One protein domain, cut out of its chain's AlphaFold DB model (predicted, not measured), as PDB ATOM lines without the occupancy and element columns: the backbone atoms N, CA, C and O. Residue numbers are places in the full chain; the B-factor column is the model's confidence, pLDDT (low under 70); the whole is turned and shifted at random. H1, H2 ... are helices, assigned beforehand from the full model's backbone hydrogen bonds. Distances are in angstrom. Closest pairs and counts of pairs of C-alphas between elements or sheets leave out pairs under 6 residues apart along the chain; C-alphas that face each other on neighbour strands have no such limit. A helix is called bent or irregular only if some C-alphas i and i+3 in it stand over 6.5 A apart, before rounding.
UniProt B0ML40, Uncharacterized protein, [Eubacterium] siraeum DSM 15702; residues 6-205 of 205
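Overview. This is residues 6 to 205 of the 205 residues of an uncharacterized protein of [Eubacterium] siraeum DSM 15702 (UniProt B0ML40). Two long helices, H11 and H1, lie side by side and run opposite ways through the body. H5 and H7, overlapping near their ends, cross one side of H1, and the short helices H2 and H3 make hairpins on its other side; H6 and H8 pair near the end where H1 begins, while H9 and H10 lie near the opposite end. The 200 printed residues include eleven named helices, H1 to H11 in chain order, and no named strand, an all helix domain. The whole is compact, with a radius of gyration of the C-alphas of 17.2 A and spans of 48 by 34 by 30 A.

Along the chain. H11, residues 172 to 203, runs 45.7 A from C-alpha 172 at (97.280, 101.143, 105.900) to C-alpha 203 at (80.974, 92.493, 64.053), with a kink of 27 degrees near residue 186. H1, residues 6 to 35, starts at (76.143, 101.456, 63.353) and spans 45.1 A; it is only just irregular, C-alphas 6 and 9 being 6.9 A apart. H5, residues 78 to 92, spans 21.6 A, H7, residues 109 to 121, 18.5 A, and H9, residues 154 to 163, 14.4 A. The shorter helices are H2, residues 42 to 49, H3, 57 to 62, H4, 69 to 75, H6, 95 to 101, H8, 135 to 141, and H10, 165 to 168.

Arrangement. H1 is the hub and touches H11 at a shallow tilt of 22 degrees, opposite ways; their closest C-alphas, of Ser 33 and Arg 173, are 5.1 A apart. With residues 15 to 23 alone H1 touches H5 at a steep tilt of 46 degrees, closest at the C-alphas of Ala 19 and Met 88, 5.5 A. With residues 8 to 16 alone it touches H7, closest at the C-alphas of Leu 8 and Val 115, 5.9 A. H1 and H2 form a helical hairpin, closest at the C-alphas of Ile 29 and Ile 42, 7.1 A, and H2 and H3 form another. H6 touches H8, closest at the C-alphas of Pro 96 and Phe 139, 5.1 A. H9 and H10 touch only at the corner; H4 is close to H1 but not clearly touching. Every O i to N i+4 pair is within hydrogen-bond range in H2, H4, H7, H8 and H9; the figures are 24 of 26 in H1, 8 of 11 in H5, 2 of 3 in H6, 26 of 28 in H11 and 0 of 2 in H3, where 3 of 3 O i to N i+3 pairs are within range, and H10 is too short for an i+4 pair.

Size, cuts and confidence. The C-alphas farthest apart, of Ile 170 and Lys 205, are 51.9 A apart. The printed part has no cut. The links H7 to H8 and H8 to H9 are long. The pLDDT is under 70 at residues 35 to 40 and 205.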
ATOM      1  N   ASP A   6      77.193 101.729  62.363       87.69
ATOM      2  CA  ASP A   6      76.143 101.456  63.353       87.69
ATOM      3  C   ASP A   6      76.651 100.619  64.538       87.69
ATOM      4  O   ASP A   6      76.043 100.614  65.607       87.69
ATOM      5  N   SER A   7      77.800  99.954  64.383       91.69
ATOM      6  CA  SER A   7      78.416  99.120  65.417       91.69
ATOM      7  C   SER A   7      79.429  99.876  66.291       91.69
ATOM      8  O   SER A   7      79.860  99.359  67.323       91.69
ATOM      9  N   LEU A   8      79.812 101.109  65.932       94.56
ATOM     10  CA  LEU A   8      80.753 101.922  66.723       94.56
ATOM     11  C   LEU A   8      80.253 102.234  68.148       94.56
ATOM     12  O   LEU A   8      81.069 102.190  69.074       94.56
ATOM     13  N   PRO A   9      78.945 102.480  68.386       96.31
ATOM     14  CA  PRO A   9      78.414 102.637  69.738       96.31
ATOM     15  C   PRO A   9      78.616 101.407  70.633       96.31
ATOM     16  O   PRO A   9      78.794 101.570  71.836       96.31
ATOM     17  N   ILE A  10      78.651 100.191  70.074       95.56
ATOM     18  CA  ILE A  10      78.915  98.961  70.842       95.56
ATOM     19  C   ILE A  10      80.348  98.987  71.387       95.56
ATOM     20  O   ILE A  10      80.585  98.696  72.557       95.56
ATOM     21  N   ILE A  11      81.302  99.405  70.552       94.69
ATOM     22  CA  ILE A  11      82.721  99.525  70.907       94.69
ATOM     23  C   ILE A  11      82.914 100.587  71.997       94.69
ATOM     24  O   ILE A  11      83.569 100.326  73.007       94.69
ATOM     25  N   ALA A  12      82.291 101.759  71.840       97.00
ATOM     26  CA  ALA A  12      82.290 102.801  72.869       97.00
ATOM     27  C   ALA A  12      81.600 102.335  74.168       97.00
ATOM     28  O   ALA A  12      82.047 102.655  75.273       97.00
ATOM     29  N   GLY A  13      80.539 101.533  74.047       97.31
ATOM     30  CA  GLY A  13      79.824 100.925  75.166       97.31
ATOM     31  C   GLY A  13      80.710 100.006  76.003       97.31
ATOM     32  O   GLY A  13      80.688 100.103  77.226       97.31
ATOM     33  N   ILE A  14      81.558  99.186  75.370       96.94
ATOM     34  CA  ILE A  14      82.522  98.324  76.077       96.94
ATOM     35  C   ILE A  14      83.479  99.163  76.924       96.94
ATOM     36  O   ILE A  14      83.667  98.864  78.100       96.94
ATOM     37  N   ILE A  15      84.044 100.237  76.371       97.56
ATOM     38  CA  ILE A  15      84.987 101.098  77.107       97.56
ATOM     39  C   ILE A  15      84.266 101.820  78.255       97.56
ATOM     40  O   ILE A  15      84.774 101.880  79.373       97.56
ATOM     41  N   THR A  16      83.056 102.321  78.000       98.12
ATOM     42  CA  THR A  16      82.235 103.015  79.004       98.12
ATOM     43  C   THR A  16      81.869 102.089  80.165       98.12
ATOM     44  O   THR A  16      82.049 102.443  81.330       98.12
ATOM     45  N   ASN A  17      81.398 100.879  79.864       97.94
ATOM     46  CA  ASN A  17      81.047  99.886  80.877       97.94
ATOM     47  C   ASN A  17      82.286  99.360  81.608       97.94
ATOM     48  O   ASN A  17      82.212  99.128  82.810       97.94
ATOM     49  N   THR A  18      83.433  99.260  80.927       98.06
ATOM     50  CA  THR A  18      84.723  98.955  81.563       98.06
ATOM     51  C   THR A  18      85.084 100.015  82.605       98.06
ATOM     52  O   THR A  18      85.379  99.674  83.746       98.06
ATOM     53  N   ALA A  19      84.998 101.304  82.265       98.00
ATOM     54  CA  ALA A  19      85.287 102.381  83.212       98.00
ATOM     55  C   ALA A  19      84.323 102.393  84.410       98.00
ATOM     56  O   ALA A  19      84.747 102.590  85.554       98.00
ATOM     57  N   ARG A  20      83.031 102.135  84.165       97.00
ATOM     58  CA  ARG A  20      82.036 101.966  85.233       97.00
ATOM     59  C   ARG A  20      82.400 100.789  86.137       97.00
ATOM     60  O   ARG A  20      82.461 100.962  87.348       97.00
ATOM     61  N   SER A  21      82.708  99.632  85.552       97.56
ATOM     62  CA  SER A  21      83.116  98.428  86.284       97.56
ATOM     63  C   SER A  21      84.340  98.681  87.157       97.56
ATOM     64  O   SER A  21      84.322  98.370  88.346       97.56
ATOM     65  N   MET A  22      85.368  99.336  86.610       97.69
ATOM     66  CA  MET A  22      86.557  99.733  87.365       97.69
ATOM     67  C   MET A  22      86.204 100.624  88.556       97.69
ATOM     68  O   MET A  22      86.724 100.406  89.645       97.69
ATOM     69  N   THR A  23      85.299 101.588  88.380       96.31
ATOM     70  CA  THR A  23      84.859 102.479  89.467       96.31
ATOM     71  C   THR A  23      84.133 101.700  90.566       96.31
ATOM     72  O   THR A  23      84.429 101.884  91.745       96.31
ATOM     73  N   THR A  24      83.252 100.764  90.203       95.06
ATOM     74  CA  THR A  24      82.614  99.853  91.165       95.06
ATOM     75  C   THR A  24      83.663  99.017  91.899       95.06
ATOM     76  O   THR A  24      83.646  98.943  93.123       95.06
ATOM     77  N   VAL A  25      84.630  98.425  91.191       95.19
ATOM     78  CA  VAL A  25      85.691  97.634  91.828       95.19
ATOM     79  C   VAL A  25      86.549  98.475  92.765       95.19
ATOM     80  O   VAL A  25      86.898  97.985  93.835       95.19
ATOM     81  N   MET A  26      86.835  99.741  92.445       95.06
ATOM     82  CA  MET A  26      87.496 100.653  93.389       95.06
ATOM     83  C   MET A  26      86.704 100.771  94.695       95.06
ATOM     84  O   MET A  26      87.301 100.696  95.767       95.06
ATOM     85  N   GLN A  27      85.375 100.888  94.628       93.50
ATOM     86  CA  GLN A  27      84.535 100.925  95.827       93.50
ATOM     87  C   GLN A  27      84.655  99.625  96.631       93.50
ATOM     88  O   GLN A  27      84.902  99.682  97.831       93.50
ATOM     89  N   TYR A  28      84.597  98.460  95.975       91.81
ATOM     90  CA  TYR A  28      84.802  97.165  96.638       91.81
ATOM     91  C   TYR A  28      86.187  97.051  97.292       91.81
ATOM     92  O   TYR A  28      86.276  96.639  98.447       91.81
ATOM     93  N   ILE A  29      87.259  97.439  96.592       91.69
ATOM     94  CA  ILE A  29      88.628  97.453  97.133       91.69
ATOM     95  C   ILE A  29      88.673  98.328  98.390       91.69
ATOM     96  O   ILE A  29      89.210  97.910  99.415       91.69
ATOM     97  N   TYR A  30      88.104  99.533  98.323       90.19
ATOM     98  CA  TYR A  30      88.112 100.474  99.435       90.19
ATOM     99  C   TYR A  30      87.295  99.966 100.633       90.19
ATOM    100  O   TYR A  30      87.742 100.087 101.773       90.19
ATOM    101  N   THR A  31      86.141  99.336 100.403       88.12
ATOM    102  CA  THR A  31      85.338  98.722 101.471       88.12
ATOM    103  C   THR A  31      86.081  97.555 102.124       88.12
ATOM    104  O   THR A  31      86.176  97.502 103.350       88.12
ATOM    105  N   VAL A  32      86.674  96.651 101.334       85.12
ATOM    106  CA  VAL A  32      87.459  95.510 101.850       85.12
ATOM    107  C   VAL A  32      88.669  95.984 102.651       85.12
ATOM    108  O   VAL A  32      88.973  95.410 103.694       85.12
ATOM    109  N   SER A  33      89.322  97.061 102.204       79.19
ATOM    110  CA  SER A  33      90.483  97.632 102.893       79.19
ATOM    111  C   SER A  33      90.181  98.128 104.312       79.19
ATOM    112  O   SER A  33      91.101  98.242 105.118       79.19
ATOM    113  N   ASP A  34      88.912  98.407 104.611       72.62
ATOM    114  CA  ASP A  34      88.448  98.890 105.912       72.62
ATOM    115  C   ASP A  34      87.951  97.771 106.823       72.62
ATOM    116  O   ASP A  34      88.253  97.726 108.010       72.62
ATOM    117  N   SER A  35      87.153  96.875 106.247       65.38
ATOM    118  CA  SER A  35      86.264  96.006 107.015       65.38
ATOM    119  C   SER A  35      86.759  94.571 107.119       65.38
ATOM    120  O   SER A  35      86.357  93.871 108.047       65.38
ATOM    121  N   ASP A  36      87.636  94.123 106.212       64.25
ATOM    122  CA  ASP A  36      88.034  92.716 106.192       64.25
ATOM    123  C   ASP A  36      89.394  92.436 105.531       64.25
ATOM    124  O   ASP A  36      89.568  91.483 104.766       64.25
ATOM    125  N   PHE A  37      90.385  93.281 105.838       60.44
ATOM    126  CA  PHE A  37      91.746  93.203 105.288       60.44
ATOM    127  C   PHE A  37      92.374  91.799 105.384       60.44
ATOM    128  O   PHE A  37      93.181  91.419 104.535       60.44
ATOM    129  N   TYR A  38      92.019  91.031 106.420       61.84
ATOM    130  CA  TYR A  38      92.602  89.718 106.692       61.84
ATOM    131  C   TYR A  38      91.794  88.539 106.140       61.84
ATOM    132  O   TYR A  38      92.411  87.508 105.868       61.84
ATOM    133  N   ASN A  39      90.471  88.656 105.946       66.94
ATOM    134  CA  ASN A  39      89.656  87.505 105.533       66.94
ATOM    135  C   ASN A  39      89.166  87.566 104.079       66.94
ATOM    136  O   ASN A  39      88.911  86.509 103.502       66.94
ATOM    137  N   ILE A  40      89.103  88.741 103.438       68.31
ATOM    138  CA  ILE A  40      88.749  88.841 102.012       68.31
ATOM    139  C   ILE A  40      90.006  89.047 101.171       68.31
ATOM    140  O   ILE A  40      90.669  90.083 101.209       68.31
ATOM    141  N   ASN A  41      90.319  88.049 100.346       77.00
ATOM    142  CA  ASN A  41      91.442  88.138  99.431       77.00
ATOM    143  C   ASN A  41      91.073  89.005  98.223       77.00
ATOM    144  O   ASN A  41      90.199  88.652  97.434       77.00
ATOM    145  N   ILE A  42      91.802  90.101  98.002       84.88
ATOM    146  CA  ILE A  42      91.593  90.967  96.830       84.88
ATOM    147  C   ILE A  42      91.705  90.232  95.492       84.88
ATOM    148  O   ILE A  42      91.112  90.640  94.494       84.88
ATOM    149  N   LYS A  43      92.417  89.099  95.461       85.56
ATOM    150  CA  LYS A  43      92.467  88.226  94.284       85.56
ATOM    151  C   LYS A  43      91.091  87.703  93.889       85.56
ATOM    152  O   LYS A  43      90.885  87.482  92.703       85.56
ATOM    153  N   ASP A  44      90.170  87.508  94.828       86.31
ATOM    154  CA  ASP A  44      88.817  87.039  94.523       86.31
ATOM    155  C   ASP A  44      87.977  88.156  93.894       86.31
ATOM    156  O   ASP A  44      87.301  87.911  92.893       86.31
ATOM    157  N   VAL A  45      88.126  89.398  94.377       88.00
ATOM    158  CA  VAL A  45      87.549  90.596  93.738       88.00
ATOM    159  C   VAL A  45      88.049  90.712  92.296       88.00
ATOM    160  O   VAL A  45      87.243  90.779  91.369       88.00
ATOM    161  N   PHE A  46      89.369  90.657  92.078       91.69
ATOM    162  CA  PHE A  46      89.931  90.718  90.726       91.69
ATOM    163  C   PHE A  46      89.538  89.526  89.862       91.69
ATOM    164  O   PHE A  46      89.245  89.712  88.684       91.69
ATOM    165  N   ARG A  47      89.504  88.308  90.415       90.25
ATOM    166  CA  ARG A  47      89.106  87.117  89.661       90.25
ATOM    167  C   ARG A  47      87.700  87.293  89.114       90.25
ATOM    168  O   ARG A  47      87.514  87.057  87.931       90.25
ATOM    169  N   ILE A  48      86.747  87.721  89.941       90.31
ATOM    170  CA  ILE A  48      85.358  87.926  89.515       90.31
ATOM    171  C   ILE A  48      85.270  89.068  88.504       90.31
ATOM    172  O   ILE A  48      84.667  88.896  87.447       90.31
ATOM    173  N   ALA A  49      85.891  90.209  88.797       92.12
ATOM    174  CA  ALA A  49      85.738  91.401  87.973       92.12
ATOM    175  C   ALA A  49      86.429  91.302  86.602       92.12
ATOM    176  O   ALA A  49      85.980  91.896  85.628       92.12
ATOM    177  N   LEU A  50      87.502  90.510  86.497       93.94
ATOM    178  CA  LEU A  50      88.202  90.266  85.234       93.94
ATOM    179  C   LEU A  50      87.563  89.146  84.391       93.94
ATOM    180  O   LEU A  50      87.989  88.951  83.253       93.94
ATOM    181  N   MET A  51      86.555  88.415  84.899       91.75
ATOM    182  CA  MET A  51      85.793  87.456  84.075       91.75
ATOM    183  C   MET A  51      84.994  88.160  82.977       91.75
ATOM    184  O   MET A  51      84.886  87.639  81.869       91.75
ATOM    185  N   ASP A  52      84.422  89.317  83.304       92.44
ATOM    186  CA  ASP A  52      83.735  90.209  82.377       92.44
ATOM    187  C   ASP A  52      83.954  91.647  82.847       92.44
ATOM    188  O   ASP A  52      83.324  92.109  83.796       92.44
ATOM    189  N   VAL A  53      84.855  92.367  82.180       95.12
ATOM    190  CA  VAL A  53      85.209  93.727  82.601       95.12
ATOM    191  C   VAL A  53      84.087  94.735  82.375       95.12
ATOM    192  O   VAL A  53      84.205  95.864  82.833       95.12
ATOM    193  N   THR A  54      82.997  94.357  81.706       94.75
ATOM    194  CA  THR A  54      81.847  95.232  81.457       94.75
ATOM    195  C   THR A  54      80.693  95.041  82.438       94.75
ATOM    196  O   THR A  54      79.749  95.829  82.398       94.75
ATOM    197  N   GLU A  55      80.772  94.053  83.333       91.56
ATOM    198  CA  GLU A  55      79.671  93.652  84.213       91.56
ATOM    199  C   GLU A  55      80.155  93.418  85.651       91.56
ATOM    200  O   GLU A  55      81.164  92.759  85.890       91.56
ATOM    201  N   THR A  56      79.420  93.942  86.634       91.00
ATOM    202  CA  THR A  56      79.824  93.902  88.052       91.00
ATOM    203  C   THR A  56      78.832  93.218  88.973       91.00
ATOM    204  O   THR A  56      79.174  92.989  90.129       91.00
ATOM    205  N   SER A  57      77.645  92.834  88.498       89.19
ATOM    206  CA  SER A  57      76.625  92.133  89.303       89.19
ATOM    207  C   SER A  57      77.175  90.924  90.066       89.19
ATOM    208  O   SER A  57      76.784  90.661  91.198       89.19
ATOM    209  N   ARG A  58      78.156  90.205  89.508       88.62
ATOM    210  CA  ARG A  58      78.770  89.039  90.169       88.62
ATOM    211  C   ARG A  58      79.550  89.379  91.440       88.62
ATOM    212  O   ARG A  58      79.770  88.477  92.244       88.62
ATOM    213  N   LEU A  59      79.966  90.632  91.626       89.00
ATOM    214  CA  LEU A  59      80.641  91.084  92.847       89.00
ATOM    215  C   LEU A  59      79.694  91.104  94.050       89.00
ATOM    216  O   LEU A  59      80.151  90.967  95.181       89.00
ATOM    217  N   GLU A  60      78.381  91.200  93.829       87.06
ATOM    218  CA  GLU A  60      77.379  91.119  94.898       87.06
ATOM    219  C   GLU A  60      77.429  89.761  95.620       87.06
ATOM    220  O   GLU A  60      77.200  89.689  96.827       87.06
ATOM    221  N   ASN A  61      77.854  88.697  94.925       86.19
ATOM    222  CA  ASN A  61      78.012  87.357  95.499       86.19
ATOM    223  C   ASN A  61      79.127  87.263  96.553       86.19
ATOM    224  O   ASN A  61      79.205  86.262  97.261       86.19
ATOM    225  N   LEU A  62      79.992  88.277  96.668       84.81
ATOM    226  CA  LEU A  62      81.008  88.337  97.719       84.81
ATOM    227  C   LEU A  62      80.416  88.685  99.093       84.81
ATOM    228  O   LEU A  62      81.125  88.606 100.090       84.81
ATOM    229  N   GLY A  63      79.150  89.114  99.161       84.19
ATOM    230  CA  GLY A  63      78.517  89.537 100.415       84.19
ATOM    231  C   GLY A  63      79.067  90.853 100.981       84.19
ATOM    232  O   GLY A  63      78.721  91.233 102.098       84.19
ATOM    233  N   ILE A  64      79.905  91.569 100.222       84.38
ATOM    234  CA  ILE A  64      80.483  92.856 100.624       84.38
ATOM    235  C   ILE A  64      79.442  93.953 100.424       84.38
ATOM    236  O   ILE A  64      78.988  94.215  99.307       84.38
ATOM    237  N   ARG A  65      79.091  94.643 101.509       83.75
ATOM    238  CA  ARG A  65      78.154  95.765 101.474       83.75
ATOM    239  C   ARG A  65      78.904  97.079 101.261       83.75
ATOM    240  O   ARG A  65      79.395  97.671 102.213       83.75
ATOM    241  N   ILE A  66      78.940  97.557 100.017       83.38
ATOM    242  CA  ILE A  66      79.590  98.835  99.673       83.38
ATOM    243  C   ILE A  66      78.814 100.065 100.175       83.38
ATOM    244  O   ILE A  66      79.437 101.043 100.569       83.38
ATOM    245  N   LYS A  67      77.473  99.999 100.221       79.56
ATOM    246  CA  LYS A  67      76.591 101.089 100.685       79.56
ATOM    247  C   LYS A  67      76.503 101.113 102.210       79.56
ATOM    248  O   LYS A  67      75.587 100.523 102.804       79.56
ATOM    249  N   THR A  68      77.504 101.728 102.825       80.38
ATOM    250  CA  THR A  68      77.546 102.075 104.250       80.38
ATOM    251  C   THR A  68      77.641 103.596 104.369       80.38
ATOM    252  O   THR A  68      78.232 104.216 103.489       80.38
ATOM    253  N   PRO A  69      77.135 104.217 105.452       81.06
ATOM    254  CA  PRO A  69      77.187 105.675 105.603       81.06
ATOM    255  C   PRO A  69      78.599 106.270 105.455       81.06
ATOM    256  O   PRO A  69      78.768 107.345 104.888       81.06
ATOM    257  N   GLU A  70      79.620 105.556 105.935       78.38
ATOM    258  CA  GLU A  70      81.028 105.962 105.826       78.38
ATOM    259  C   GLU A  70      81.541 105.905 104.382       78.38
ATOM    260  O   GLU A  70      82.234 106.817 103.934       78.38
ATOM    261  N   ASN A  71      81.179 104.859 103.637       82.69
ATOM    262  CA  ASN A  71      81.556 104.715 102.233       82.69
ATOM    263  C   ASN A  71      80.790 105.696 101.342       82.69
ATOM    264  O   ASN A  71      81.389 106.293 100.450       82.69
ATOM    265  N   ASP A  72      79.501 105.913 101.602       84.19
ATOM    266  CA  ASP A  72      78.677 106.865 100.856       84.19
ATOM    267  C   ASP A  72      79.264 108.281 100.990       84.19
ATOM    268  O   ASP A  72      79.478 108.961  99.989       84.19
ATOM    269  N   ALA A  73      79.692 108.682 102.195       84.19
ATOM    270  CA  ALA A  73      80.378 109.959 102.417       84.19
ATOM    271  C   ALA A  73      81.714 110.102 101.657       84.19
ATOM    272  O   ALA A  73      82.176 111.224 101.423       84.19
ATOM    273  N   MET A  74      82.353 108.988 101.290       85.50
ATOM    274  CA  MET A  74      83.585 108.976 100.496       85.50
ATOM    275  C   MET A  74      83.304 108.967  98.986       85.50
ATOM    276  O   MET A  74      83.997 109.650  98.228       85.50
ATOM    277  N   PHE A  75      82.299 108.209  98.543       90.31
ATOM    278  CA  PHE A  75      82.018 107.970  97.125       90.31
ATOM    279  C   PHE A  75      81.037 108.967  96.503       90.31
ATOM    280  O   PHE A  75      81.134 109.227  95.306       90.31
ATOM    281  N   GLU A  76      80.136 109.569  97.280       88.56
ATOM    282  CA  GLU A  76      79.174 110.579  96.811       88.56
ATOM    283  C   GLU A  76      79.787 111.991  96.746       88.56
ATOM    284  O   GLU A  76      79.130 113.005  96.980       88.56
ATOM    285  N   THR A  77      81.077 112.070  96.418       92.38
ATOM    286  CA  THR A  77      81.776 113.331  96.159       92.38
ATOM    287  C   THR A  77      81.861 113.584  94.657       92.38
ATOM    288  O   THR A  77      81.956 112.654  93.849       92.38
ATOM    289  N   ALA A  78      81.853 114.857  94.256       94.19
ATOM    290  CA  ALA A  78      82.015 115.222  92.849       94.19
ATOM    291  C   ALA A  78      83.380 114.756  92.312       94.19
ATOM    292  O   ALA A  78      83.503 114.337  91.161       94.19
ATOM    293  N   GLU A  79      84.402 114.795  93.163       95.44
ATOM    294  CA  GLU A  79      85.766 114.395  92.860       95.44
ATOM    295  C   GLU A  79      85.874 112.886  92.631       95.44
ATOM    296  O   GLU A  79      86.513 112.473  91.660       95.44
ATOM    297  N   PHE A  80      85.210 112.055  93.440       95.44
ATOM    298  CA  PHE A  80      85.151 110.618  93.174       95.44
ATOM    299  C   PHE A  80      84.333 110.317  91.911       95.44
ATOM    300  O   PHE A  80      84.766 109.528  91.072       95.44
ATOM    301  N   GLY A  81      83.207 111.008  91.700       94.38
ATOM    302  CA  GLY A  81      82.392 110.864  90.487       94.38
ATOM    303  C   GLY A  81      83.173 111.117  89.188       94.38
ATOM    304  O   GLY A  81      82.993 110.407  88.198       94.38
ATOM    305  N   ARG A  82      84.119 112.067  89.198       96.69
ATOM    306  CA  ARG A  82      85.014 112.355  88.059       96.69
ATOM    307  C   ARG A  82      85.985 111.227  87.720       96.69
ATOM    308  O   ARG A  82      86.441 111.165  86.579       96.69
ATOM    309  N   VAL A  83      86.288 110.324  88.654       97.38
ATOM    310  CA  VAL A  83      87.225 109.216  88.411       97.38
ATOM    311  C   VAL A  83      86.760 108.367  87.231       97.38
ATOM    312  O   VAL A  83      87.568 108.067  86.357       97.38
ATOM    313  N   GLN A  84      85.463 108.054  87.127       97.81
ATOM    314  CA  GLN A  84      84.937 107.284  85.996       97.81
ATOM    315  C   GLN A  84      85.227 107.977  84.655       97.81
ATOM    316  O   GLN A  84      85.669 107.331  83.706       97.81
ATOM    317  N   HIS A  85      85.018 109.292  84.582       98.06
ATOM    318  CA  HIS A  85      85.229 110.099  83.379       98.06
ATOM    319  C   HIS A  85      86.708 110.152  82.966       98.06
ATOM    320  O   HIS A  85      87.024 110.029  81.779       98.06
ATOM    321  N   LEU A  86      87.609 110.227  83.948       98.31
ATOM    322  CA  LEU A  86      89.054 110.140  83.738       98.31
ATOM    323  C   LEU A  86      89.486 108.752  83.247       98.31
ATOM    324  O   LEU A  86      90.289 108.664  82.322       98.31
ATOM    325  N   ILE A  87      88.924 107.668  83.800       98.38
ATOM    326  CA  ILE A  87      89.175 106.301  83.307       98.38
ATOM    327  C   ILE A  87      88.684 106.162  81.862       98.38
ATOM    328  O   ILE A  87      89.380 105.612  81.010       98.38
ATOM    329  N   MET A  88      87.488 106.674  81.551       98.38
ATOM    330  CA  MET A  88      86.971 106.659  80.182       98.38
ATOM    331  C   MET A  88      87.929 107.378  79.229       98.38
ATOM    332  O   MET A  88      88.238 106.842  78.164       98.38
ATOM    333  N   TYR A  89      88.431 108.555  79.618       98.50
ATOM    334  CA  TYR A  89      89.400 109.303  78.821       98.50
ATOM    335  C   TYR A  89      90.724 108.546  78.666       98.50
ATOM    336  O   TYR A  89      91.207 108.402  77.542       98.50
ATOM    337  N   SER A  90      91.290 108.006  79.752       97.88
ATOM    338  CA  SER A  90      92.579 107.303  79.725       97.88
ATOM    339  C   SER A  90      92.550 106.067  78.820       97.88
ATOM    340  O   SER A  90      93.510 105.805  78.094       97.88
ATOM    341  N   LEU A  91      91.439 105.325  78.814       97.69
ATOM    342  CA  LEU A  91      91.235 104.182  77.924       97.69
ATOM    343  C   LEU A  91      91.012 104.636  76.472       97.69
ATOM    344  O   LEU A  91      91.634 104.102  75.551       97.69
ATOM    345  N   ALA A  92      90.167 105.650  76.254       97.56
ATOM    346  CA  ALA A  92      89.836 106.151  74.921       97.56
ATOM    347  C   ALA A  92      91.041 106.785  74.207       97.56
ATOM    348  O   ALA A  92      91.242 106.560  73.012       97.56
ATOM    349  N   ALA A  93      91.893 107.517  74.933       97.12
ATOM    350  CA  ALA A  93      93.125 108.102  74.406       97.12
ATOM    351  C   ALA A  93      94.088 107.042  73.840       97.12
ATOM    352  O   ALA A  93      94.934 107.353  73.000       97.12
ATOM    353  N   ARG A  94      93.956 105.777  74.262       96.06
ATOM    354  CA  ARG A  94      94.788 104.653  73.816       96.06
ATOM    355  C   ARG A  94      94.196 103.805  72.698       96.06
ATOM    356  O   ARG A  94      94.881 102.903  72.217       96.06
ATOM    357  N   LEU A  95      93.003 104.127  72.199       95.56
ATOM    358  CA  LEU A  95      92.417 103.484  71.015       95.56
ATOM    359  C   LEU A  95      93.408 103.314  69.837       95.56
ATOM    360  O   LEU A  95      93.472 102.215  69.283       95.56
ATOM    361  N   PRO A  96      94.247 104.312  69.484       95.31
ATOM    362  CA  PRO A  96      95.242 104.150  68.418       95.31
ATOM    363  C   PRO A  96      96.363 103.152  68.719       95.31
ATOM    364  O   PRO A  96      96.978 102.618  67.799       95.31
ATOM    365  N   LEU A  97      96.665 102.905  69.992       94.00
ATOM    366  CA  LEU A  97      97.647 101.897  70.390       94.00
ATOM    367  C   LEU A  97      97.018 100.501  70.396       94.00
ATOM    368  O   LEU A  97      97.650  99.551  69.937       94.00
ATOM    369  N   ILE A  98      95.756 100.390  70.823       92.88
ATOM    370  CA  ILE A  98      94.967  99.152  70.743       92.88
ATOM    371  C   ILE A  98      94.853  98.679  69.289       92.88
ATOM    372  O   ILE A  98      95.075  97.503  69.010       92.88
ATOM    373  N   SER A  99      94.608  99.594  68.342       91.38
ATOM    374  CA  SER A  99      94.525  99.239  66.918       91.38
ATOM    375  C   SER A  99      95.826  98.665  66.352       91.38
ATOM    376  O   SER A  99      95.809  98.013  65.318       91.38
ATOM    377  N   ARG A 100      96.969  98.926  67.000       89.75
ATOM    378  CA  ARG A 100      98.258  98.315  66.648       89.75
ATOM    379  C   ARG A 100      98.494  96.975  67.358       89.75
ATOM    380  O   ARG A 100      99.257  96.159  66.857       89.75
ATOM    381  N   GLN A 101      97.893  96.763  68.528       86.75
ATOM    382  CA  GLN A 101      98.014  95.519  69.302       86.75
ATOM    383  C   GLN A 101      97.229  94.360  68.684       86.75
ATOM    384  O   GLN A 101      97.569  93.198  68.893       86.75
ATOM    385  N   ILE A 102      96.165  94.678  67.952       85.00
ATOM    386  CA  ILE A 102      95.274  93.704  67.338       85.00
ATOM    387  C   ILE A 102      95.634  93.587  65.855       85.00
ATOM    388  O   ILE A 102      95.497  94.543  65.097       85.00
ATOM    389  N   GLU A 103      96.101  92.405  65.459       79.94
ATOM    390  CA  GLU A 103      96.281  92.041  64.051       79.94
ATOM    391  C   GLU A 103      94.945  92.122  63.301       79.94
ATOM    392  O   GLU A 103      93.901  91.790  63.870       79.94
ATOM    393  N   ASP A 104      94.989  92.604  62.055       81.31
ATOM    394  CA  ASP A 104      93.817  92.845  61.204       81.31
ATOM    395  C   ASP A 104      92.718  93.671  61.889       81.31
ATOM    396  O   ASP A 104      91.530  93.354  61.822       81.31
ATOM    397  N   PHE A 105      93.112  94.750  62.575       85.44
ATOM    398  CA  PHE A 105      92.164  95.619  63.265       85.44
ATOM    399  C   PHE A 105      91.095  96.161  62.293       85.44
ATOM    400  O   PHE A 105      91.430  96.893  61.358       85.44
ATOM    401  N   PRO A 106      89.804  95.852  62.509       87.50
ATOM    402  CA  PRO A 106      88.784  95.991  61.465       87.50
ATOM    403  C   PRO A 106      88.199  97.405  61.334       87.50
ATOM    404  O   PRO A 106      87.329  97.645  60.494       87.50
ATOM    405  N   LEU A 107      88.650  98.358  62.160       90.81
ATOM    406  CA  LEU A 107      88.244  99.758  62.046       90.81
ATOM    407  C   LEU A 107      89.248 100.559  61.223       90.81
ATOM    408  O   LEU A 107      90.452 100.539  61.478       90.81
ATOM    409  N   SER A 108      88.723 101.372  60.310       92.38
ATOM    410  CA  SER A 108      89.508 102.412  59.641       92.38
ATOM    411  C   SER A 108      89.933 103.527  60.607       92.38
ATOM    412  O   SER A 108      89.304 103.755  61.641       92.38
ATOM    413  N   ASP A 109      90.946 104.310  60.224       93.75
ATOM    414  CA  ASP A 109      91.382 105.500  60.974       93.75
ATOM    415  C   ASP A 109      90.223 106.480  61.259       93.75
ATOM    416  O   ASP A 109      90.145 107.058  62.343       93.75
ATOM    417  N   LYS A 110      89.292 106.633  60.306       95.06
ATOM    418  CA  LYS A 110      88.101 107.480  60.460       95.06
ATOM    419  C   LYS A 110      87.160 106.929  61.532       95.06
ATOM    420  O   LYS A 110      86.719 107.678  62.397       95.06
ATOM    421  N   GLN A 111      86.886 105.629  61.498       95.31
ATOM    422  CA  GLN A 111      86.024 104.966  62.480       95.31
ATOM    423  C   GLN A 111      86.647 104.970  63.873       95.31
ATOM    424  O   GLN A 111      85.957 105.203  64.860       95.31
ATOM    425  N   LEU A 112      87.966 104.798  63.960       95.31
ATOM    426  CA  LEU A 112      88.696 104.908  65.213       95.31
ATOM    427  C   LEU A 112      88.529 106.298  65.847       95.31
ATOM    428  O   LEU A 112      88.321 106.402  67.057       95.31
ATOM    429  N   LYS A 113      88.605 107.366  65.041       97.31
ATOM    430  CA  LYS A 113      88.362 108.737  65.515       97.31
ATOM    431  C   LYS A 113      86.906 108.933  65.940       97.31
ATOM    432  O   LYS A 113      86.674 109.506  66.998       97.31
ATOM    433  N   GLN A 114      85.947 108.387  65.193       97.69
ATOM    434  CA  GLN A 114      84.525 108.435  65.555       97.69
ATOM    435  C   GLN A 114      84.232 107.732  66.889       97.69
ATOM    436  O   GLN A 114      83.477 108.260  67.699       97.69
ATOM    437  N   VAL A 115      84.851 106.576  67.165       97.75
ATOM    438  CA  VAL A 115      84.733 105.911  68.477       97.75
ATOM    439  C   VAL A 115      85.289 106.808  69.584       97.75
ATOM    440  O   VAL A 115      84.646 106.960  70.618       97.75
ATOM    441  N   TYR A 116      86.448 107.436  69.374       98.38
ATOM    442  CA  TYR A 116      87.006 108.378  70.347       98.38
ATOM    443  C   TYR A 116      86.077 109.578  70.596       98.38
ATOM    444  O   TYR A 116      85.818 109.927  71.742       98.38
ATOM    445  N   GLU A 117      85.511 110.172  69.548       98.25
ATOM    446  CA  GLU A 117      84.554 111.281  69.665       98.25
ATOM    447  C   GLU A 117      83.271 110.865  70.399       98.25
ATOM    448  O   GLU A 117      82.759 111.624  71.223       98.25
ATOM    449  N   LEU A 118      82.782 109.641  70.168       98.25
ATOM    450  CA  LEU A 118      81.682 109.062  70.943       98.25
ATOM    451  C   LEU A 118      82.045 108.928  72.425       98.25
ATOM    452  O   LEU A 118      81.208 109.223  73.271       98.25
ATOM    453  N   MET A 119      83.279 108.534  72.755       98.38
ATOM    454  CA  MET A 119      83.727 108.462  74.150       98.38
ATOM    455  C   MET A 119      83.691 109.831  74.830       98.38
ATOM    456  O   MET A 119      83.161 109.932  75.936       98.38
ATOM    457  N   ILE A 120      84.182 110.883  74.164       98.31
ATOM    458  CA  ILE A 120      84.111 112.261  74.677       98.31
ATOM    459  C   ILE A 120      82.652 112.688  74.870       98.31
ATOM    460  O   ILE A 120      82.279 113.174  75.935       98.31
ATOM    461  N   LYS A 121      81.786 112.427  73.882       97.56
ATOM    462  CA  LYS A 121      80.347 112.721  73.978       97.56
ATOM    463  C   LYS A 121      79.663 111.973  75.129       97.56
ATOM    464  O   LYS A 121      78.754 112.514  75.750       97.56
ATOM    465  N   ASN A 122      80.107 110.753  75.425       96.25
ATOM    466  CA  ASN A 122      79.612 109.940  76.536       96.25
ATOM    467  C   ASN A 122      80.185 110.366  77.901       96.25
ATOM    468  O   ASN A 122      79.889 109.732  78.911       96.25
ATOM    469  N   GLY A 123      80.986 111.433  77.939       96.75
ATOM    470  CA  GLY A 123      81.490 112.044  79.161       96.75
ATOM    471  C   GLY A 123      82.941 111.715  79.486       96.75
ATOM    472  O   GLY A 123      83.372 112.048  80.580       96.75
ATOM    473  N   ALA A 124      83.711 111.065  78.610       98.19
ATOM    474  CA  ALA A 124      85.154 110.965  78.826       98.19
ATOM    475  C   ALA A 124      85.769 112.375  78.879       98.19
ATOM    476  O   ALA A 124      85.614 113.145  77.932       98.19
ATOM    477  N   ASP A 125      86.463 112.697  79.968       97.50
ATOM    478  CA  ASP A 125      86.979 114.042  80.238       97.50
ATOM    479  C   ASP A 125      88.342 113.982  80.939       97.50
ATOM    480  O   ASP A 125      88.552 113.150  81.824       97.50
ATOM    481  N   ASN A 126      89.265 114.868  80.554       97.31
ATOM    482  CA  ASN A 126      90.605 114.977  81.137       97.31
ATOM    483  C   ASN A 126      90.663 116.118  82.154       97.31
ATOM    484  O   ASN A 126      91.368 117.111  81.970       97.31
ATOM    485  N   PHE A 127      89.893 115.987  83.231       96.88
ATOM    486  CA  PHE A 127      89.783 117.035  84.235       96.88
ATOM    487  C   PHE A 127      91.160 117.493  84.754       96.88
ATOM    488  O   PHE A 127      91.957 116.698  85.263       96.88
ATOM    489  N   GLY A 128      91.425 118.797  84.639       94.44
ATOM    490  CA  GLY A 128      92.676 119.415  85.081       94.44
ATOM    491  C   GLY A 128      93.912 118.993  84.280       94.44
ATOM    492  O   GLY A 128      95.018 119.132  84.795       94.44
ATOM    493  N   GLU A 129      93.732 118.449  83.070       95.69
ATOM    494  CA  GLU A 129      94.809 117.936  82.208       95.69
ATOM    495  C   GLU A 129      95.733 116.940  82.936       95.69
ATOM    496  O   GLU A 129      96.950 116.885  82.726       95.69
ATOM    497  N   ILE A 130      95.152 116.153  83.850       96.44
ATOM    498  CA  ILE A 130      95.896 115.262  84.747       96.44
ATOM    499  C   ILE A 130      96.521 114.079  83.990       96.44
ATOM    500  O   ILE A 130      97.576 113.576  84.393       96.44
ATOM    501  N   ILE A 131      95.890 113.652  82.888       96.62
ATOM    502  CA  ILE A 131      96.361 112.602  81.983       96.62
ATOM    503  C   ILE A 131      97.148 113.261  80.853       96.62
ATOM    504  O   ILE A 131      96.605 114.015  80.055       96.62
ATOM    505  N   TYR A 132      98.440 112.948  80.765       93.50
ATOM    506  CA  TYR A 132      99.328 113.523  79.746       93.50
ATOM    507  C   TYR A 132      99.174 112.891  78.360       93.50
ATOM    508  O   TYR A 132      99.569 113.478  77.353       93.50
ATOM    509  N   GLU A 133      98.635 111.677  78.296       92.88
ATOM    510  CA  GLU A 133      98.357 111.025  77.024       92.88
ATOM    511  C   GLU A 133      97.130 111.635  76.345       92.88
ATOM    512  O   GLU A 133      96.120 111.933  76.979       92.88
ATOM    513  N   SER A 134      97.203 111.762  75.024       95.75
ATOM    514  CA  SER A 134      96.096 112.209  74.181       95.75
ATOM    515  C   SER A 134      95.900 111.253  73.016       95.75
ATOM    516  O   SER A 134      96.838 110.572  72.581       95.75
ATOM    517  N   TYR A 135      94.683 111.240  72.475       97.25
ATOM    518  CA  TYR A 135      94.378 110.481  71.270       97.25
ATOM    519  C   TYR A 135      95.298 110.891  70.117       97.25
ATOM    520  O   TYR A 135      95.898 110.037  69.475       97.25
ATOM    521  N   GLU A 136      95.469 112.190  69.874       96.12
ATOM    522  CA  GLU A 136      96.280 112.729  68.782       96.12
ATOM    523  C   GLU A 136      97.759 112.358  68.935       96.12
ATOM    524  O   GLU A 136      98.413 112.002  67.949       96.12
ATOM    525  N   GLY A 137      98.288 112.410  70.162       94.31
ATOM    526  CA  GLY A 137      99.649 111.975  70.469       94.31
ATOM    527  C   GLY A 137      99.842 110.492  70.160       94.31
ATOM    528  O   GLY A 137     100.714 110.127  69.368       94.31
ATOM    529  N   ASN A 138      98.960 109.649  70.700       95.12
ATOM    530  CA  ASN A 138      98.982 108.204  70.486       95.12
ATOM    531  C   ASN A 138      98.764 107.827  69.014       95.12
ATOM    532  O   ASN A 138      99.423 106.928  68.488       95.12
ATOM    533  N   PHE A 139      97.913 108.562  68.299       94.69
ATOM    534  CA  PHE A 139      97.672 108.380  66.874       94.69
ATOM    535  C   PHE A 139      98.949 108.616  66.060       94.69
ATOM    536  O   PHE A 139      99.277 107.795  65.206       94.69
ATOM    537  N   LYS A 140      99.717 109.675  66.344       91.81
ATOM    538  CA  LYS A 140     100.977 109.965  65.636       91.81
ATOM    539  C   LYS A 140     102.032 108.880  65.845       91.81
ATOM    540  O   LYS A 140     102.723 108.506  64.897       91.81
ATOM    541  N   VAL A 141     102.151 108.359  67.066       90.12
ATOM    542  CA  VAL A 141     103.202 107.386  67.405       90.12
ATOM    543  C   VAL A 141     102.816 105.941  67.096       90.12
ATOM    544  O   VAL A 141     103.701 105.092  67.018       90.12
ATOM    545  N   ARG A 142     101.531 105.635  66.844       88.19
ATOM    546  CA  ARG A 142     101.085 104.246  66.638       88.19
ATOM    547  C   ARG A 142     101.828 103.529  65.514       88.19
ATOM    548  O   ARG A 142     102.106 102.353  65.658       88.19
ATOM    549  N   LYS A 143     102.191 104.211  64.421       82.88
ATOM    550  CA  LYS A 143     102.881 103.593  63.266       82.88
ATOM    551  C   LYS A 143     104.400 103.467  63.451       82.88
ATOM    552  O   LYS A 143     105.076 102.923  62.581       82.88
ATOM    553  N   GLN A 144     104.958 103.983  64.547       85.38
ATOM    554  CA  GLN A 144     106.394 103.906  64.806       85.38
ATOM    555  C   GLN A 144     106.804 102.476  65.182       85.38
ATOM    556  O   GLN A 144     106.054 101.754  65.833       85.38
ATOM    557  N   LYS A 145     108.030 102.074  64.823       75.31
ATOM    558  CA  LYS A 145     108.573 100.735  65.125       75.31
ATOM    559  C   LYS A 145     108.924 100.519  66.605       75.31
ATOM    560  O   LYS A 145     109.308  99.416  66.980       75.31
ATOM    561  N   ASN A 146     108.781 101.545  67.442       82.12
ATOM    562  CA  ASN A 146     109.069 101.471  68.872       82.12
ATOM    563  C   ASN A 146     108.147 100.466  69.572       82.12
ATOM    564  O   ASN A 146     106.992 100.329  69.149       82.12
ATOM    565  N   PRO A 147     108.610  99.796  70.644       84.06
ATOM    566  CA  PRO A 147     107.744  98.986  71.490       84.06
ATOM    567  C   PRO A 147     106.487  99.759  71.896       84.06
ATOM    568  O   PRO A 147     106.537 100.968  72.131       84.06
ATOM    569  N   LEU A 148     105.352  99.065  71.945       83.81
ATOM    570  CA  LEU A 148     104.112  99.665  72.427       83.81
ATOM    571  C   LEU A 148     104.293 100.068  73.896       83.81
ATOM    572  O   LEU A 148     104.705  99.223  74.694       83.81
ATOM    573  N   PRO A 149     103.992 101.321  74.270       85.62
ATOM    574  CA  PRO A 149     104.118 101.740  75.655       85.62
ATOM    575  C   PRO A 149     103.095 100.996  76.522       85.62
ATOM    576  O   PRO A 149     101.916 100.899  76.169       85.62
ATOM    577  N   SER A 150     103.532 100.500  77.680       86.94
ATOM    578  CA  SER A 150     102.652  99.901  78.694       86.94
ATOM    579  C   SER A 150     101.584 100.890  79.160       86.94
ATOM    580  O   SER A 150     101.805 102.103  79.109       86.94
ATOM    581  N   TYR A 151     100.421 100.396  79.598       92.00
ATOM    582  CA  TYR A 151      99.382 101.239  80.203       92.00
ATOM    583  C   TYR A 151      99.896 101.854  81.509       92.00
ATOM    584  O   TYR A 151     100.324 101.110  82.389       92.00
ATOM    585  N   SER A 152      99.860 103.186  81.623       87.25
ATOM    586  CA  SER A 152     100.206 103.898  82.859       87.25
ATOM    587  C   SER A 152      98.943 104.393  83.561       87.25
ATOM    588  O   SER A 152      98.053 104.989  82.951       87.25
ATOM    589  N   SER A 153      98.891 104.155  84.868       91.00
ATOM    590  CA  SER A 153      97.886 104.675  85.792       91.00
ATOM    591  C   SER A 153      98.427 105.785  86.695       91.00
ATOM    592  O   SER A 153      97.749 106.175  87.639       91.00
ATOM    593  N   ASP A 154      99.606 106.349  86.401       92.06
ATOM    594  CA  ASP A 154     100.257 107.360  87.255       92.06
ATOM    595  C   ASP A 154      99.381 108.603  87.479       92.06
ATOM    596  O   ASP A 154      99.438 109.258  88.526       92.06
ATOM    597  N   TRP A 155      98.530 108.917  86.499       95.56
ATOM    598  CA  TRP A 155      97.551 109.994  86.591       95.56
ATOM    599  C   TRP A 155      96.584 109.802  87.766       95.56
ATOM    600  O   TRP A 155      96.162 110.794  88.354       95.56
ATOM    601  N   PHE A 156      96.262 108.560  88.148       96.75
ATOM    602  CA  PHE A 156      95.318 108.269  89.224       96.75
ATOM    603  C   PHE A 156      95.879 108.692  90.578       96.75
ATOM    604  O   PHE A 156      95.215 109.417  91.312       96.75
ATOM    605  N   ARG A 157      97.133 108.330  90.885       93.75
ATOM    606  CA  ARG A 157      97.811 108.814  92.099       93.75
ATOM    607  C   ARG A 157      97.854 110.335  92.130       93.75
ATOM    608  O   ARG A 157      97.517 110.935  93.146       93.75
ATOM    609  N   ARG A 158      98.237 110.966  91.016       94.38
ATOM    610  CA  ARG A 158      98.279 112.431  90.937       94.38
ATOM    611  C   ARG A 158      96.902 113.041  91.199       94.38
ATOM    612  O   ARG A 158      96.805 113.997  91.963       94.38
ATOM    613  N   TYR A 159      95.854 112.468  90.613       97.00
ATOM    614  CA  TYR A 159      94.476 112.891  90.825       97.00
ATOM    615  C   TYR A 159      94.062 112.757  92.295       97.00
ATOM    616  O   TYR A 159      93.566 113.723  92.872       97.00
ATOM    617  N   VAL A 160      94.341 111.610  92.923       96.06
ATOM    618  CA  VAL A 160      94.051 111.360  94.342       96.06
ATOM    619  C   VAL A 160      94.705 112.417  95.230       96.06
ATOM    620  O   VAL A 160      94.014 113.074  96.001       96.06
ATOM    621  N   TYR A 161      96.014 112.633  95.091       94.62
ATOM    622  CA  TYR A 161      96.731 113.579  95.949       94.62
ATOM    623  C   TYR A 161      96.350 115.044  95.703       94.62
ATOM    624  O   TYR A 161      96.523 115.869  96.595       94.62
ATOM    625  N   THR A 162      95.831 115.371  94.517       95.44
ATOM    626  CA  THR A 162      95.442 116.747  94.171       95.44
ATOM    627  C   THR A 162      93.997 117.053  94.567       95.44
ATOM    628  O   THR A 162      93.723 118.131  95.085       95.44
ATOM    629  N   TYR A 163      93.072 116.120  94.325       95.88
ATOM    630  CA  TYR A 163      91.630 116.382  94.388       95.88
ATOM    631  C   TYR A 163      90.876 115.494  95.381       95.88
ATOM    632  O   TYR A 163      89.769 115.837  95.774       95.88
ATOM    633  N   MET A 164      91.450 114.376  95.832       94.88
ATOM    634  CA  MET A 164      90.808 113.466  96.789       94.88
ATOM    635  C   MET A 164      91.721 113.191  97.995       94.88
ATOM    636  O   MET A 164      92.045 112.032  98.266       94.88
ATOM    637  N   PRO A 165      92.139 114.228  98.752       90.94
ATOM    638  CA  PRO A 165      93.178 114.103  99.775       90.94
ATOM    639  C   PRO A 165      92.861 113.050 100.844       90.94
ATOM    640  O   PRO A 165      93.775 112.371 101.293       90.94
ATOM    641  N   LYS A 166      91.579 112.820 101.169       91.50
ATOM    642  CA  LYS A 166      91.147 111.755 102.093       91.50
ATOM    643  C   LYS A 166      91.575 110.348 101.651       91.50
ATOM    644  O   LYS A 166      91.919 109.521 102.488       91.50
ATOM    645  N   PHE A 167      91.591 110.074 100.346       91.12
ATOM    646  CA  PHE A 167      92.097 108.810  99.786       91.12
ATOM    647  C   PHE A 167      93.633 108.769  99.722       91.12
ATOM    648  O   PHE A 167      94.210 107.697  99.557       91.12
ATOM    649  N   GLY A 168      94.295 109.924  99.833       91.31
ATOM    650  CA  GLY A 168      95.751 110.069  99.832       91.31
ATOM    651  C   GLY A 168      96.385 110.116 101.226       91.31
ATOM    652  O   GLY A 168      97.610 110.164 101.326       91.31
ATOM    653  N   GLU A 169      95.594 110.113 102.302       93.50
ATOM    654  CA  GLU A 169      96.130 110.095 103.666       93.50
ATOM    655  C   GLU A 169      96.971 108.838 103.907       93.50
ATOM    656  O   GLU A 169      96.592 107.733 103.510       93.50
ATOM    657  N   ILE A 170      98.111 109.002 104.583       91.44
ATOM    658  CA  ILE A 170      99.040 107.904 104.852       91.44
ATOM    659  C   ILE A 170      98.491 107.060 106.003       91.44
ATOM    660  O   ILE A 170      98.704 107.349 107.178       91.44
ATOM    661  N   ASN A 171      97.790 105.992 105.643       89.75
ATOM    662  CA  ASN A 171      97.342 104.938 106.541       89.75
ATOM    663  C   ASN A 171      97.297 103.598 105.779       89.75
ATOM    664  O   ASN A 171      97.341 103.565 104.546       89.75
ATOM    665  N   ASN A 172      97.223 102.480 106.506       86.44
ATOM    666  CA  ASN A 172      97.280 101.143 105.900       86.44
ATOM    667  C   ASN A 172      96.154 100.906 104.883       86.44
ATOM    668  O   ASN A 172      96.400 100.332 103.822       86.44
ATOM    669  N   ARG A 173      94.943 101.388 105.189       87.00
ATOM    670  CA  ARG A 173      93.752 101.267 104.340       87.00
ATOM    671  C   ARG A 173      93.979 101.919 102.976       87.00
ATOM    672  O   ARG A 173      93.852 101.265 101.944       87.00
ATOM    673  N   ASN A 174      94.381 103.185 102.970       90.75
ATOM    674  CA  ASN A 174      94.597 103.967 101.758       90.75
ATOM    675  C   ASN A 174      95.799 103.469 100.954       90.75
ATOM    676  O   ASN A 174      95.715 103.378  99.733       90.75
ATOM    677  N   LEU A 175      96.902 103.093 101.611       90.56
ATOM    678  CA  LEU A 175      98.061 102.521 100.917       90.56
ATOM    679  C   LEU A 175      97.707 101.202 100.223       90.56
ATOM    680  O   LEU A 175      98.107 100.983  99.078       90.56
ATOM    681  N   TYR A 176      96.919 100.353 100.886       89.50
ATOM    682  CA  TYR A 176      96.399  99.129 100.291       89.50
ATOM    683  C   TYR A 176      95.466  99.424  99.115       89.50
ATOM    684  O   TYR A 176      95.684  98.907  98.021       89.50
ATOM    685  N   PHE A 177      94.477 100.302  99.309       91.75
ATOM    686  CA  PHE A 177      93.558 100.728  98.257       91.75
ATOM    687  C   PHE A 177      94.312 101.244  97.024       91.75
ATOM    688  O   PHE A 177      94.107 100.735  95.923       91.75
ATOM    689  N   LEU A 178      95.233 102.193  97.208       93.56
ATOM    690  CA  LEU A 178      96.020 102.775  96.121       93.56
ATOM    691  C   LEU A 178      96.859 101.715  95.406       93.56
ATOM    692  O   LEU A 178      96.877 101.695  94.178       93.56
ATOM    693  N   GLY A 179      97.506 100.815  96.153       92.38
ATOM    694  CA  GLY A 179      98.300  99.721  95.591       92.38
ATOM    695  C   GLY A 179      97.471  98.701  94.804       92.38
ATOM    696  O   GLY A 179      97.920  98.202  93.770       92.38
ATOM    697  N   CYS A 180      96.245  98.410  95.239       92.75
ATOM    698  CA  CYS A 180      95.328  97.539  94.507       92.75
ATOM    699  C   CYS A 180      94.785  98.220  93.245       92.75
ATOM    700  O   CYS A 180      94.775  97.604  92.180       92.75
ATOM    701  N   VAL A 181      94.380  99.488  93.338       94.62
ATOM    702  CA  VAL A 181      93.811 100.242  92.212       94.62
ATOM    703  C   VAL A 181      94.839 100.481  91.106       94.62
ATOM    704  O   VAL A 181      94.618 100.070  89.972       94.62
ATOM    705  N   GLU A 182      96.004 101.032  91.438       93.00
ATOM    706  CA  GLU A 182      97.223 100.258  91.241       93.00
ATOM    707  C   GLU A 182      97.355  99.287  90.068       93.00
ATOM    708  O   GLU A 182      97.403  99.615  88.878       93.00
ATOM    709  N   ALA A 183      97.464  98.036  90.507       92.25
ATOM    710  CA  ALA A 183      97.539  96.840  89.703       92.25
ATOM    711  C   ALA A 183      96.272  96.597  88.870       92.25
ATOM    712  O   ALA A 183      96.361  95.981  87.809       92.25
ATOM    713  N   MET A 184      95.103  97.074  89.314       94.88
ATOM    714  CA  MET A 184      93.833  96.891  88.605       94.88
ATOM    715  C   MET A 184      93.878  97.490  87.197       94.88
ATOM    716  O   MET A 184      93.428  96.860  86.244       94.88
ATOM    717  N   PHE A 185      94.437  98.690  87.055       95.56
ATOM    718  CA  PHE A 185      94.473  99.432  85.797       95.56
ATOM    719  C   PHE A 185      95.051  98.654  84.599       95.56
ATOM    720  O   PHE A 185      94.335  98.483  83.607       95.56
ATOM    721  N   PRO A 186      96.304  98.154  84.639       94.62
ATOM    722  CA  PRO A 186      96.860  97.389  83.525       94.62
ATOM    723  C   PRO A 186      96.131  96.056  83.285       94.62
ATOM    724  O   PRO A 186      96.016  95.631  82.133       94.62
ATOM    725  N   LEU A 187      95.598  95.411  84.334       95.25
ATOM    726  CA  LEU A 187      94.818  94.172  84.206       95.25
ATOM    727  C   LEU A 187      93.520  94.408  83.427       95.25
ATOM    728  O   LEU A 187      93.233  93.694  82.466       95.25
ATOM    729  N   TYR A 188      92.778  95.453  83.794       97.12
ATOM    730  CA  TYR A 188      91.553  95.855  83.110       97.12
ATOM    731  C   TYR A 188      91.809  96.311  81.678       97.12
ATOM    732  O   TYR A 188      91.076  95.913  80.778       97.12
ATOM    733  N   TYR A 189      92.866  97.092  81.440       96.31
ATOM    734  CA  TYR A 189      93.241  97.507  80.088       96.31
ATOM    735  C   TYR A 189      93.496  96.296  79.174       96.31
ATOM    736  O   TYR A 189      93.000  96.244  78.045       96.31
ATOM    737  N   SER A 190      94.227  95.294  79.674       94.62
ATOM    738  CA  SER A 190      94.504  94.052  78.944       94.62
ATOM    739  C   SER A 190      93.225  93.255  78.657       94.62
ATOM    740  O   SER A 190      92.956  92.892  77.507       94.62
ATOM    741  N   ALA A 191      92.387  93.042  79.675       95.94
ATOM    742  CA  ALA A 191      91.137  92.295  79.544       95.94
ATOM    743  C   ALA A 191      90.119  92.996  78.623       95.94
ATOM    744  O   ALA A 191      89.534  92.354  77.748       95.94
ATOM    745  N   MET A 192      89.979  94.320  78.731       96.44
ATOM    746  CA  MET A 192      89.164  95.132  77.823       96.44
ATOM    747  C   MET A 192      89.656  95.011  76.380       96.44
ATOM    748  O   MET A 192      88.854  94.821  75.471       96.44
ATOM    749  N   THR A 193      90.971  95.076  76.153       94.88
ATOM    750  CA  THR A 193      91.557  94.923  74.812       94.88
ATOM    751  C   THR A 193      91.219  93.556  74.206       94.88
ATOM    752  O   THR A 193      90.842  93.470  73.035       94.88
ATOM    753  N   ALA A 194      91.273  92.487  75.006       94.06
ATOM    754  CA  ALA A 194      90.861  91.153  74.575       94.06
ATOM    755  C   ALA A 194      89.355  91.077  74.246       94.06
ATOM    756  O   ALA A 194      88.972  90.481  73.235       94.06
ATOM    757  N   GLN A 195      88.501  91.713  75.053       94.00
ATOM    758  CA  GLN A 195      87.058  91.776  74.805       94.00
ATOM    759  C   GLN A 195      86.724  92.579  73.541       94.00
ATOM    760  O   GLN A 195      85.916  92.124  72.731       94.00
ATOM    761  N   LEU A 196      87.387  93.719  73.326       93.62
ATOM    762  CA  LEU A 196      87.269  94.514  72.103       93.62
ATOM    763  C   LEU A 196      87.638  93.684  70.874       93.62
ATOM    764  O   LEU A 196      86.850  93.625  69.935       93.62
ATOM    765  N   LYS A 197      88.773  92.971  70.911       92.44
ATOM    766  CA  LYS A 197      89.185  92.064  69.829       92.44
ATOM    767  C   LYS A 197      88.100  91.028  69.518       92.44
ATOM    768  O   LYS A 197      87.750  90.836  68.356       92.44
ATOM    769  N   LYS A 198      87.544  90.384  70.551       91.75
ATOM    770  CA  LYS A 198      86.480  89.380  70.399       91.75
ATOM    771  C   LYS A 198      85.223  89.970  69.757       91.75
ATOM    772  O   LYS A 198      84.687  89.373  68.831       91.75
ATOM    773  N   VAL A 199      84.750  91.116  70.243       91.19
ATOM    774  CA  VAL A 199      83.516  91.742  69.742       91.19
ATOM    775  C   VAL A 199      83.702  92.270  68.324       91.19
ATOM    776  O   VAL A 199      82.864  92.016  67.470       91.19
ATOM    777  N   MET A 200      84.821  92.930  68.036       89.12
ATOM    778  CA  MET A 200      85.129  93.421  66.693       89.12
ATOM    779  C   MET A 200      85.188  92.285  65.664       89.12
ATOM    780  O   MET A 200      84.630  92.424  64.583       89.12
ATOM    781  N   PHE A 201      85.773  91.135  66.017       86.69
ATOM    782  CA  PHE A 201      85.778  89.954  65.149       86.69
ATOM    783  C   PHE A 201      84.371  89.402  64.862       86.69
ATOM    784  O   PHE A 201      84.133  88.846  63.794       86.69
ATOM    785  N   LEU A 202      83.438  89.529  65.809       86.94
ATOM    786  CA  LEU A 202      82.043  89.125  65.605       86.94
ATOM    787  C   LEU A 202      81.264  90.129  64.749       86.94
ATOM    788  O   LEU A 202      80.342  89.721  64.061       86.94
ATOM    789  N   LEU A 203      81.625  91.413  64.803       85.19
ATOM    790  CA  LEU A 203      80.974  92.493  64.053       85.19
ATOM    791  C   LEU A 203      81.479  92.638  62.609       85.19
ATOM    792  O   LEU A 203      80.825  93.307  61.814       85.19
ATOM    793  N   ASP A 204      82.655  92.091  62.291       77.38
ATOM    794  CA  ASP A 204      83.215  92.074  60.928       77.38
ATOM    795  C   ASP A 204      82.674  90.909  60.069       77.38
ATOM    796  O   ASP A 204      82.923  90.856  58.864       77.38
ATOM    797  N   LYS A 205      81.933  89.977  60.684       67.12
ATOM    798  CA  LYS A 205      81.244  88.863  60.015       67.12
ATOM    799  C   LYS A 205      79.801  89.217  59.689       67.12
ATOM    800  O   LYS A 205      79.351  88.777  58.610       67.12
TER     801      LYS A 205